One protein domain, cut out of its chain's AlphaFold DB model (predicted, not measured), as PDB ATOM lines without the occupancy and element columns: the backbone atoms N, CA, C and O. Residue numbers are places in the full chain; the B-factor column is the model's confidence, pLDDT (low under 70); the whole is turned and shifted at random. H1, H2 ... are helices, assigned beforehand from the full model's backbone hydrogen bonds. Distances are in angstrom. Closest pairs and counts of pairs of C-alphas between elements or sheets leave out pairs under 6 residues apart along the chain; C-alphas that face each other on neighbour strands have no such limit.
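AT A GLANCE: This is residues 162 to 206 and 253 to 294 of the 294 residues of the protein "BHLH domain-containing protein" of Naumovozyma castellii (strain ATCC 76901 / BCRC 22586 / CBS 4309 / NBRC 1992 / NRRL Y-12630) (UniProt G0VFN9). Two long helices, H1 and H3, meet near their ends as a wide-open V: H1 runs in from one far end, and H3 runs on from the meeting place to the other. Beside that place the chain folds back from the end of H1 in a loop that leads to the short helix H2. The printed part has 87 residues, with three named helices in the order H1, H2, H3 and no named strand; the class is all helix. The whole is extended, with a radius of gyration of the C-alphas of 22.8 A and spans of 84 by 27 by 22 A.

HOW THE PARTS SIT: Start with H1, residues 162 to 189, and go on to H3, residues 255 to 291: they touch through residues 183 to 187 of H1 and 255 to 262 of H3 alone. Their closest C-alphas, those of Gln 187 and Ile 258, are 6.1 A apart. Their lines stand at a steep tilt of 40 degrees, and they run the same way. H2, residues 203 to 206, and H1 are near each other, with 7 pairs of C-alphas within 10 A; H2 and H3 are apart. In H3 every O i to N i+4 pair is within hydrogen-bond range, in H1 23 of 24; H2 is too short for such a pair, and its one O i to N i+3 pair is not within range.

IN THESE COORDINATES: Find C-alpha 162 at (25.655, 251.731, -226.663); from there H1 runs 41.6 A to C-alpha 189. H2 spans 6.2 A from C-alpha 203 to C-alpha 206. Find C-alpha 255 at (37.397, 251.747, -196.287); H3 runs 53.5 A to C-alpha 291 at (23.260, 279.748, -153.006).

THE WHOLE: The C-alphas of Val 162 and Asp 294, the two farthest apart, are 84.5 A apart. Residues 162 to 176 and 267 to 294 stand free. The link from H1 to H2 is long, 13 residues. Residues 207 to 252 are not printed, and the gap from C-alpha 206 to C-alpha 253 is 17.1 A. Confidence is low at residues 204 to 206, with pLDDT under 70.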
ATOM      1  N   VAL A 162      24.332 251.152-226.951       97.31
ATOM      2  CA  VAL A 162      25.655 251.731-226.663       97.31
ATOM      3  C   VAL A 162      25.516 253.003-225.822       97.31
ATOM      4  O   VAL A 162      26.183 253.130-224.796       97.31
ATOM      5  N   ASP A 163      24.577 253.877-226.180       97.19
ATOM      6  CA  ASP A 163      24.314 255.129-225.466       97.19
ATOM      7  C   ASP A 163      23.817 254.883-224.041       97.19
ATOM      8  O   ASP A 163      24.274 255.521-223.092       97.19
ATOM      9  N   GLN A 164      22.936 253.896-223.858       97.56
ATOM     10  CA  GLN A 164      22.478 253.488-222.533       97.56
ATOM     11  C   GLN A 164      23.639 252.961-221.682       97.56
ATOM     12  O   GLN A 164      23.727 253.277-220.494       97.56
ATOM     13  N   LYS A 165      24.565 252.200-222.277       97.25
ATOM     14  CA  LYS A 165      25.766 251.712-221.588       97.25
ATOM     15  C   LYS A 165      26.693 252.863-221.188       97.25
ATOM     16  O   LYS A 165      27.190 252.880-220.063       97.25
ATOM     17  N   GLN A 166      26.903 253.840-222.070       96.88
ATOM     18  CA  GLN A 166      27.703 255.032-221.768       96.88
ATOM     19  C   GLN A 166      27.067 255.881-220.658       96.88
ATOM     20  O   GLN A 166      27.752 256.263-219.704       96.88
ATOM     21  N   ALA A 167      25.758 256.131-220.741       97.56
ATOM     22  CA  ALA A 167      25.009 256.870-219.729       97.56
ATOM     23  C   ALA A 167      25.052 256.160-218.368       97.56
ATOM     24  O   ALA A 167      25.355 256.791-217.353       97.56
ATOM     25  N   HIS A 168      24.840 254.841-218.351       98.25
ATOM     26  CA  HIS A 168      24.946 254.024-217.145       98.25
ATOM     27  C   HIS A 168      26.338 254.128-216.510       98.25
ATOM     28  O   HIS A 168      26.451 254.455-215.330       98.25
ATOM     29  N   ASN A 169      27.405 253.963-217.300       97.75
ATOM     30  CA  ASN A 169      28.782 254.096-216.815       97.75
ATOM     31  C   ASN A 169      29.065 255.490-216.232       97.75
ATOM     32  O   ASN A 169      29.762 255.611-215.222       97.75
ATOM     33  N   LYS A 170      28.526 256.551-216.846       98.12
ATOM     34  CA  LYS A 170      28.678 257.930-216.358       98.12
ATOM     35  C   LYS A 170      27.999 258.124-215.001       98.12
ATOM     36  O   LYS A 170      28.586 258.743-214.111       98.12
ATOM     37  N   ILE A 171      26.793 257.583-214.834       97.94
ATOM     38  CA  ILE A 171      26.041 257.637-213.574       97.94
ATOM     39  C   ILE A 171      26.765 256.838-212.486       97.94
ATOM     40  O   ILE A 171      27.030 257.377-211.412       97.94
ATOM     41  N   GLU A 172      27.169 255.605-212.786       98.12
ATOM     42  CA  GLU A 172      27.895 254.734-211.855       98.12
ATOM     43  C   GLU A 172      29.225 255.361-211.412       98.12
ATOM     44  O   GLU A 172      29.550 255.397-210.222       98.12
ATOM     45  N   LYS A 173      29.981 255.956-212.347       96.50
ATOM     46  CA  LYS A 173      31.214 256.688-212.021       96.50
ATOM     47  C   LYS A 173      30.934 257.853-211.068       96.50
ATOM     48  O   LYS A 173      31.643 258.005-210.071       96.50
ATOM     49  N   LYS A 174      29.897 258.655-211.336       95.94
ATOM     50  CA  LYS A 174      29.492 259.770-210.462       95.94
ATOM     51  C   LYS A 174      29.101 259.277-209.062       95.94
ATOM     52  O   LYS A 174      29.494 259.897-208.074       95.94
ATOM     53  N   TYR A 175      28.389 258.154-208.971       98.12
ATOM     54  CA  TYR A 175      27.997 257.533-207.705       98.12
ATOM     55  C   TYR A 175      29.210 257.070-206.881       98.12
ATOM     56  O   TYR A 175      29.341 257.453-205.714       98.12
ATOM     57  N   ARG A 176      30.163 256.355-207.496       96.62
ATOM     58  CA  ARG A 176      31.410 255.929-206.826       96.62
ATOM     59  C   ARG A 176      32.225 257.107-206.304       96.62
ATOM     60  O   ARG A 176      32.733 257.054-205.185       96.62
ATOM     61  N   ILE A 177      32.332 258.176-207.096       94.19
ATOM     62  CA  ILE A 177      33.025 259.407-206.690       94.19
ATOM     63  C   ILE A 177      32.331 260.037-205.479       94.19
ATOM     64  O   ILE A 177      33.011 260.425-204.529       94.19
ATOM     65  N   ASN A 178      30.996 260.105-205.477       95.50
ATOM     66  CA  ASN A 178      30.231 260.650-204.353       95.50
ATOM     67  C   ASN A 178      30.495 259.858-203.060       95.50
ATOM     68  O   ASN A 178      30.876 260.457-202.053       95.50
ATOM     69  N   ILE A 179      30.395 258.522-203.108       96.88
ATOM     70  CA  ILE A 179      30.689 257.657-201.951       96.88
ATOM     71  C   ILE A 179      32.120 257.871-201.460       96.88
ATOM     72  O   ILE A 179      32.329 258.135-200.279       96.88
ATOM     73  N   ASN A 180      33.111 257.790-202.351       95.44
ATOM     74  CA  ASN A 180      34.515 257.957-201.971       95.44
ATOM     75  C   ASN A 180      34.760 259.329-201.327       95.44
ATOM     76  O   ASN A 180      35.447 259.427-200.316       95.44
ATOM     77  N   THR A 181      34.138 260.383-201.855       94.50
ATOM     78  CA  THR A 181      34.233 261.729-201.277       94.50
ATOM     79  C   THR A 181      33.671 261.774-199.856       94.50
ATOM     80  O   THR A 181      34.280 262.389-198.982       94.50
ATOM     81  N   LYS A 182      32.540 261.106-199.597       96.75
ATOM     82  CA  LYS A 182      31.961 261.010-198.249       96.75
ATOM     83  C   LYS A 182      32.870 260.244-197.285       96.75
ATOM     84  O   LYS A 182      33.085 260.721-196.179       96.75
ATOM     85  N   ILE A 183      33.453 259.122-197.715       95.88
ATOM     86  CA  ILE A 183      34.386 258.339-196.883       95.88
ATOM     87  C   ILE A 183      35.634 259.166-196.536       95.88
ATOM     88  O   ILE A 183      36.062 259.159-195.388       95.88
ATOM     89  N   ALA A 184      36.184 259.935-197.482       94.38
ATOM     90  CA  ALA A 184      37.323 260.811-197.187       94.38
ATOM     91  C   ALA A 184      36.976 261.926-196.190       94.38
ATOM     92  O   ALA A 184      37.772 262.216-195.303       94.38
ATOM     93  N   LYS A 185      35.789 262.538-196.303       94.75
ATOM     94  CA  LYS A 185      35.327 263.525-195.312       94.75
ATOM     95  C   LYS A 185      35.148 262.903-193.928       94.75
ATOM     96  O   LYS A 185      35.519 263.520-192.939       94.75
ATOM     97  N   LEU A 186      34.606 261.687-193.869       97.38
ATOM     98  CA  LEU A 186      34.441 260.952-192.617       97.38
ATOM     99  C   LEU A 186      35.796 260.670-191.956       97.38
ATOM    100  O   LEU A 186      35.951 260.872-190.762       97.38
ATOM    101  N   GLN A 187      36.803 260.283-192.735       95.56
ATOM    102  CA  GLN A 187      38.155 260.086-192.222       95.56
ATOM    103  C   GLN A 187      38.752 261.356-191.591       95.56
ATOM    104  O   GLN A 187      39.389 261.270-190.547       95.56
ATOM    105  N   GLN A 188      38.534 262.528-192.194       94.56
ATOM    106  CA  GLN A 188      39.097 263.793-191.698       94.56
ATOM    107  C   GLN A 188      38.609 264.173-190.294       94.56
ATOM    108  O   GLN A 188      39.332 264.861-189.582       94.56
ATOM    109  N   ILE A 189      37.403 263.750-189.901       97.06
ATOM    110  CA  ILE A 189      36.827 264.093-188.591       97.06
ATOM    111  C   ILE A 189      37.185 263.095-187.485       97.06
ATOM    112  O   ILE A 189      36.936 263.381-186.317       97.06
ATOM    113  N   ILE A 190      37.749 261.933-187.828       96.62
ATOM    114  CA  ILE A 190      38.134 260.918-186.845       96.62
ATOM    115  C   ILE A 190      39.578 261.204-186.411       96.62
ATOM    116  O   ILE A 190      40.481 261.085-187.246       96.62
ATOM    117  N   PRO A 191      39.839 261.543-185.131       95.12
ATOM    118  CA  PRO A 191      41.132 262.080-184.703       95.12
ATOM    119  C   PRO A 191      42.327 261.212-185.106       95.12
ATOM    120  O   PRO A 191      43.280 261.714-185.696       95.12
ATOM    121  N   TRP A 192      42.243 259.902-184.876       92.75
ATOM    122  CA  TRP A 192      43.340 258.969-185.147       92.75
ATOM    123  C   TRP A 192      43.481 258.569-186.623       92.75
ATOM    124  O   TRP A 192      44.561 258.180-187.035       92.75
ATOM    125  N   VAL A 193      42.428 258.698-187.436       93.62
ATOM    126  CA  VAL A 193      42.433 258.321-188.868       93.62
ATOM    127  C   VAL A 193      42.749 259.535-189.762       93.62
ATOM    128  O   VAL A 193      43.151 259.396-190.919       93.62
ATOM    129  N   SER A 194      42.586 260.752-189.234       91.75
ATOM    130  CA  SER A 194      42.700 262.015-189.975       91.75
ATOM    131  C   SER A 194      44.073 262.256-190.610       91.75
ATOM    132  O   SER A 194      44.157 262.837-191.691       91.75
ATOM    133  N   SER A 195      45.139 261.794-189.954       89.75
ATOM    134  CA  SER A 195      46.527 262.002-190.388       89.75
ATOM    135  C   SER A 195      46.956 261.035-191.494       89.75
ATOM    136  O   SER A 195      47.978 261.237-192.151       89.75
ATOM    137  N   GLU A 196      46.177 259.980-191.714       89.69
ATOM    138  CA  GLU A 196      46.497 258.932-192.668       89.69
ATOM    139  C   GLU A 196      45.978 259.287-194.075       89.69
ATOM    140  O   GLU A 196      45.054 260.072-194.274       89.69
ATOM    141  N   ARG A 197      46.588 258.717-195.109       87.19
ATOM    142  CA  ARG A 197      46.246 258.935-196.513       87.19
ATOM    143  C   ARG A 197      45.222 257.892-196.935       87.19
ATOM    144  O   ARG A 197      45.413 256.690-196.749       87.19
ATOM    145  N   THR A 198      44.142 258.355-197.555       86.69
ATOM    146  CA  THR A 198      43.101 257.482-198.103       86.69
ATOM    147  C   THR A 198      43.644 256.590-199.215       86.69
ATOM    148  O   THR A 198      44.450 257.004-200.052       86.69
ATOM    149  N   ALA A 199      43.100 255.375-199.313       85.44
ATOM    150  CA  ALA A 199      43.389 254.471-200.421       85.44
ATOM    151  C   ALA A 199      42.956 254.917-201.802       85.44
ATOM    152  O   ALA A 199      43.480 254.468-202.820       85.44
ATOM    153  N   PHE A 200      42.012 255.816-201.858       85.19
ATOM    154  CA  PHE A 200      41.461 256.302-203.096       85.19
ATOM    155  C   PHE A 200      41.795 257.784-203.188       85.19
ATOM    156  O   PHE A 200      41.706 258.519-202.203       85.19
ATOM    157  N   GLU A 201      42.203 258.220-204.376       78.56
ATOM    158  CA  GLU A 201      42.370 259.641-204.631       78.56
ATOM    159  C   GLU A 201      40.988 260.288-204.680       78.56
ATOM    160  O   GLU A 201      40.151 259.973-205.529       78.56
ATOM    161  N   VAL A 202      40.739 261.200-203.745       82.00
ATOM    162  CA  VAL A 202      39.630 262.140-203.850       82.00
ATOM    163  C   VAL A 202      40.206 263.401-204.461       82.00
ATOM    164  O   VAL A 202      41.051 264.052-203.849       82.00
ATOM    165  N   ALA A 203      39.760 263.736-205.671       70.06
ATOM    166  CA  ALA A 203      40.289 264.849-206.467       70.06
ATOM    167  C   ALA A 203      40.365 266.187-205.698       70.06
ATOM    168  O   ALA A 203      41.213 267.024-205.988       70.06
ATOM    169  N   ASN A 204      39.545 266.362-204.660       62.72
ATOM    170  CA  ASN A 204      39.514 267.580-203.853       62.72
ATOM    171  C   ASN A 204      40.681 267.712-202.855       62.72
ATOM    172  O   ASN A 204      40.987 268.827-202.444       62.72
ATOM    173  N   ALA A 205      41.345 266.619-202.457       61.69
ATOM    174  CA  ALA A 205      42.417 266.677-201.457       61.69
ATOM    175  C   ALA A 205      43.707 267.306-202.015       61.69
ATOM    176  O   ALA A 205      44.363 268.085-201.326       61.69
ATOM    177  N   LYS A 206      44.036 267.043-203.290       57.72
ATOM    178  CA  LYS A 206      45.218 267.633-203.947       57.72
ATOM    179  C   LYS A 206      45.061 269.135-204.203       57.72
ATOM    180  O   LYS A 206      46.032 269.869-204.074       57.72
ATOM    181  N   LEU A 253      44.881 253.544-195.903       89.19
ATOM    182  CA  LEU A 253      43.739 253.061-195.125       89.19
ATOM    183  C   LEU A 253      42.649 252.425-195.977       89.19
ATOM    184  O   LEU A 253      42.175 253.001-196.964       89.19
ATOM    185  N   ASN A 254      42.199 251.254-195.535       94.25
ATOM    186  CA  ASN A 254      41.057 250.572-196.120       94.25
ATOM    187  C   ASN A 254      39.743 251.236-195.671       94.25
ATOM    188  O   ASN A 254      39.609 251.703-194.541       94.25
ATOM    189  N   LYS A 255      38.744 251.229-196.557       95.12
ATOM    190  CA  LYS A 255      37.397 251.747-196.287       95.12
ATOM    191  C   LYS A 255      36.764 251.091-195.064       95.12
ATOM    192  O   LYS A 255      36.112 251.787-194.300       95.12
ATOM    193  N   SER A 256      36.957 249.784-194.880       96.12
ATOM    194  CA  SER A 256      36.418 249.051-193.728       96.12
ATOM    195  C   SER A 256      36.924 249.617-192.404       96.12
ATOM    196  O   SER A 256      36.119 249.898-191.527       96.12
ATOM    197  N   ILE A 257      38.228 249.881-192.306       95.38
ATOM    198  CA  ILE A 257      38.860 250.433-191.102       95.38
ATOM    199  C   ILE A 257      38.327 251.833-190.797       95.38
ATOM    200  O   ILE A 257      38.010 252.132-189.651       95.38
ATOM    201  N   ILE A 258      38.170 252.686-191.818       96.00
ATOM    202  CA  ILE A 258      37.589 254.027-191.634       96.00
ATOM    203  C   ILE A 258      36.170 253.920-191.060       96.00
ATOM    204  O   ILE A 258      35.815 254.677-190.162       96.00
ATOM    205  N   LEU A 259      35.360 252.985-191.567       98.00
ATOM    206  CA  LEU A 259      33.985 252.785-191.104       98.00
ATOM    207  C   LEU A 259      33.930 252.210-189.684       98.00
ATOM    208  O   LEU A 259      33.158 252.705-188.872       98.00
ATOM    209  N   GLU A 260      34.761 251.221-189.369       97.12
ATOM    210  CA  GLU A 260      34.870 250.640-188.025       97.12
ATOM    211  C   GLU A 260      35.261 251.709-186.997       97.12
ATOM    212  O   GLU A 260      34.562 251.928-186.010       97.12
ATOM    213  N   LYS A 261      36.303 252.488-187.301       97.44
ATOM    214  CA  LYS A 261      36.739 253.596-186.448       97.44
ATOM    215  C   LYS A 261      35.722 254.725-186.335       97.44
ATOM    216  O   LYS A 261      35.668 255.378-185.296       97.44
ATOM    217  N   ALA A 262      34.904 254.955-187.358       98.31
ATOM    218  CA  ALA A 262      33.801 255.904-187.265       98.31
ATOM    219  C   ALA A 262      32.752 255.445-186.247       98.31
ATOM    220  O   ALA A 262      32.273 256.262-185.464       98.31
ATOM    221  N   VAL A 263      32.415 254.150-186.245       98.62
ATOM    222  CA  VAL A 263      31.474 253.570-185.280       98.62
ATOM    223  C   VAL A 263      32.023 253.714-183.862       98.62
ATOM    224  O   VAL A 263      31.335 254.284-183.016       98.62
ATOM    225  N   ASP A 264      33.278 253.314-183.630       98.44
ATOM    226  CA  ASP A 264      33.949 253.478-182.331       98.44
ATOM    227  C   ASP A 264      33.884 254.933-181.839       98.44
ATOM    228  O   ASP A 264      33.585 255.205-180.675       98.44
ATOM    229  N   TYR A 265      34.138 255.887-182.740       98.62
ATOM    230  CA  TYR A 265      34.157 257.302-182.389       98.62
ATOM    231  C   TYR A 265      32.768 257.856-182.054       98.62
ATOM    232  O   TYR A 265      32.641 258.644-181.117       98.62
ATOM    233  N   ILE A 266      31.719 257.420-182.759       98.62
ATOM    234  CA  ILE A 266      30.334 257.785-182.427       98.62
ATOM    235  C   ILE A 266      29.989 257.304-181.015       98.62
ATOM    236  O   ILE A 266      29.484 258.089-180.214       98.62
ATOM    237  N   LEU A 267      30.306 256.046-180.692       98.56
ATOM    238  CA  LEU A 267      30.045 255.488-179.363       98.56
ATOM    239  C   LEU A 267      30.814 256.245-178.273       98.56
ATOM    240  O   LEU A 267      30.254 256.563-177.224       98.56
ATOM    241  N   TYR A 268      32.083 256.569-178.528       98.56
ATOM    242  CA  TYR A 268      32.903 257.368-177.619       98.56
ATOM    243  C   TYR A 268      32.282 258.744-177.336       98.56
ATOM    244  O   TYR A 268      32.156 259.135-176.173       98.56
ATOM    245  N   LEU A 269      31.855 259.460-178.380       98.56
ATOM    246  CA  LEU A 269      31.235 260.779-178.240       98.56
ATOM    247  C   LEU A 269      29.913 260.713-177.467       98.56
ATOM    248  O   LEU A 269      29.717 261.518-176.559       98.56
ATOM    249  N   GLN A 270      29.053 259.733-177.757       98.50
ATOM    250  CA  GLN A 270      27.785 259.530-177.042       98.50
ATOM    251  C   GLN A 270      27.999 259.230-175.552       98.50
ATOM    252  O   GLN A 270      27.284 259.745-174.690       98.50
ATOM    253  N   ASN A 271      28.999 258.407-175.224       98.69
ATOM    254  CA  ASN A 271      29.331 258.118-173.832       98.69
ATOM    255  C   ASN A 271      29.853 259.367-173.103       98.69
ATOM    256  O   ASN A 271      29.440 259.645-171.978       98.69
ATOM    257  N   ASN A 272      30.727 260.138-173.751       98.69
ATOM    258  CA  ASN A 272      31.249 261.377-173.181       98.69
ATOM    259  C   ASN A 272      30.163 262.434-172.977       98.69
ATOM    260  O   ASN A 272      30.152 263.081-171.933       98.69
ATOM    261  N   GLU A 273      29.241 262.591-173.927       98.56
ATOM    262  CA  GLU A 273      28.087 263.487-173.802       98.56
ATOM    263  C   GLU A 273      27.302 263.185-172.520       98.56
ATOM    264  O   GLU A 273      27.137 264.064-171.674       98.56
ATOM    265  N   ARG A 274      26.956 261.911-172.292       98.56
ATOM    266  CA  ARG A 274      26.272 261.471-171.069       98.56
ATOM    267  C   ARG A 274      27.074 261.757-169.794       98.56
ATOM    268  O   ARG A 274      26.494 262.127-168.771       98.56
ATOM    269  N   LEU A 275      28.394 261.565-169.820       98.62
ATOM    270  CA  LEU A 275      29.259 261.867-168.672       98.62
ATOM    271  C   LEU A 275      29.270 263.368-168.360       98.62
ATOM    272  O   LEU A 275      29.120 263.752-167.197       98.62
ATOM    273  N   TYR A 276      29.393 264.213-169.384       98.75
ATOM    274  CA  TYR A 276      29.367 265.664-169.217       98.75
ATOM    275  C   TYR A 276      28.007 266.163-168.730       98.75
ATOM    276  O   TYR A 276      27.959 267.038-167.866       98.75
ATOM    277  N   GLU A 277      26.904 265.581-169.199       98.62
ATOM    278  CA  GLU A 277      25.566 265.906-168.698       98.62
ATOM    279  C   GLU A 277      25.417 265.622-167.199       98.62
ATOM    280  O   GLU A 277      24.919 266.474-166.456       98.62
ATOM    281  N   MET A 278      25.874 264.454-166.731       98.38
ATOM    282  CA  MET A 278      25.827 264.108-165.305       98.38
ATOM    283  C   MET A 278      26.684 265.052-164.458       98.38
ATOM    284  O   MET A 278      26.248 265.477-163.386       98.38
ATOM    285  N   GLU A 279      27.871 265.423-164.939       98.62
ATOM    286  CA  GLU A 279      28.750 266.349-164.221       98.62
ATOM    287  C   GLU A 279      28.153 267.759-164.156       98.62
ATOM    288  O   GLU A 279      28.123 268.377-163.091       98.62
ATOM    289  N   VAL A 280      27.569 268.248-165.253       98.69
ATOM    290  CA  VAL A 280      26.846 269.527-165.263       98.69
ATOM    291  C   VAL A 280      25.675 269.501-164.278       98.69
ATOM    292  O   VAL A 280      25.456 270.481-163.565       98.69
ATOM    293  N   GLN A 281      24.926 268.398-164.193       98.69
ATOM    294  CA  GLN A 281      23.851 268.259-163.206       98.69
ATOM    295  C   GLN A 281      24.381 268.265-161.767       98.69
ATOM    296  O   GLN A 281      23.787 268.914-160.902       98.69
ATOM    297  N   ARG A 282      25.490 267.567-161.503       98.75
ATOM    298  CA  ARG A 282      26.146 267.545-160.189       98.75
ATOM    299  C   ARG A 282      26.579 268.952-159.773       98.75
ATOM    300  O   ARG A 282      26.214 269.398-158.687       98.75
ATOM    301  N   LEU A 283      27.278 269.663-160.657       98.81
ATOM    302  CA  LEU A 283      27.759 271.026-160.418       98.81
ATOM    303  C   LEU A 283      26.609 272.019-160.215       98.81
ATOM    304  O   LEU A 283      26.676 272.856-159.320       98.81
ATOM    305  N   LYS A 284      25.520 271.908-160.987       98.56
ATOM    306  CA  LYS A 284      24.324 272.747-160.792       98.56
ATOM    307  C   LYS A 284      23.722 272.572-159.397       98.56
ATOM    308  O   LYS A 284      23.423 273.572-158.750       98.56
ATOM    309  N   LYS A 285      23.592 271.328-158.918       98.56
ATOM    310  CA  LYS A 285      23.102 271.035-157.559       98.56
ATOM    311  C   LYS A 285      24.031 271.599-156.487       98.56
ATOM    312  O   LYS A 285      23.566 272.124-155.481       98.56
ATOM    313  N   GLU A 286      25.340 271.498-156.702       98.56
ATOM    314  CA  GLU A 286      26.343 272.042-155.786       98.56
ATOM    315  C   GLU A 286      26.225 273.570-155.681       98.56
ATOM    316  O   GLU A 286      26.085 274.098-154.578       98.56
ATOM    317  N   VAL A 287      26.158 274.271-156.818       98.56
ATOM    318  CA  VAL A 287      25.958 275.730-156.869       98.56
ATOM    319  C   VAL A 287      24.643 276.148-156.209       98.56
ATOM    320  O   VAL A 287      24.620 277.106-155.438       98.56
ATOM    321  N   GLU A 288      23.551 275.429-156.462       98.44
ATOM    322  CA  GLU A 288      22.252 275.691-155.831       98.44
ATOM    323  C   GLU A 288      22.309 275.508-154.307       98.44
ATOM    324  O   GLU A 288      21.777 276.328-153.559       98.44
ATOM    325  N   SER A 289      23.021 274.482-153.831       98.38
ATOM    326  CA  SER A 289      23.198 274.239-152.397       98.38
ATOM    327  C   SER A 289      24.018 275.325-151.696       98.38
ATOM    328  O   SER A 289      23.766 275.608-150.527       98.38
ATOM    329  N   LEU A 290      24.982 275.933-152.396       98.06
ATOM    330  CA  LEU A 290      25.763 277.059-151.886       98.06
ATOM    331  C   LEU A 290      24.923 278.333-151.861       98.06
ATOM    332  O   LEU A 290      24.900 279.019-150.848       98.06
ATOM    333  N   LYS A 291      24.152 278.588-152.922       98.00
ATOM    334  CA  LYS A 291      23.260 279.748-153.006       98.00
ATOM    335  C   LYS A 291      22.211 279.782-151.890       98.00
ATOM    336  O   LYS A 291      21.840 280.858-151.452       98.00
ATOM    337  N   ASN A 292      21.729 278.623-151.444       97.19
ATOM    338  CA  ASN A 292      20.735 278.534-150.371       97.19
ATOM    339  C   ASN A 292      21.333 278.677-148.955       97.19
ATOM    340  O   ASN A 292      20.580 278.626-147.983       97.19
ATOM    341  N   LYS A 293      22.664 278.764-148.820       96.38
ATOM    342  CA  LYS A 293      23.343 278.966-147.529       96.38
ATOM    343  C   LYS A 293      23.617 280.435-147.209       96.38
ATOM    344  O   LYS A 293      23.852 280.725-146.037       96.38
ATOM    345  N   ASP A 294      23.596 281.301-148.217       85.06
ATOM    346  CA  ASP A 294      23.704 282.758-148.080       85.06
ATOM    347  C   ASP A 294      22.316 283.390-147.886       85.06
ATOM    348  O   ASP A 294      22.216 284.359-147.098       85.06
TER     349      ASP A 294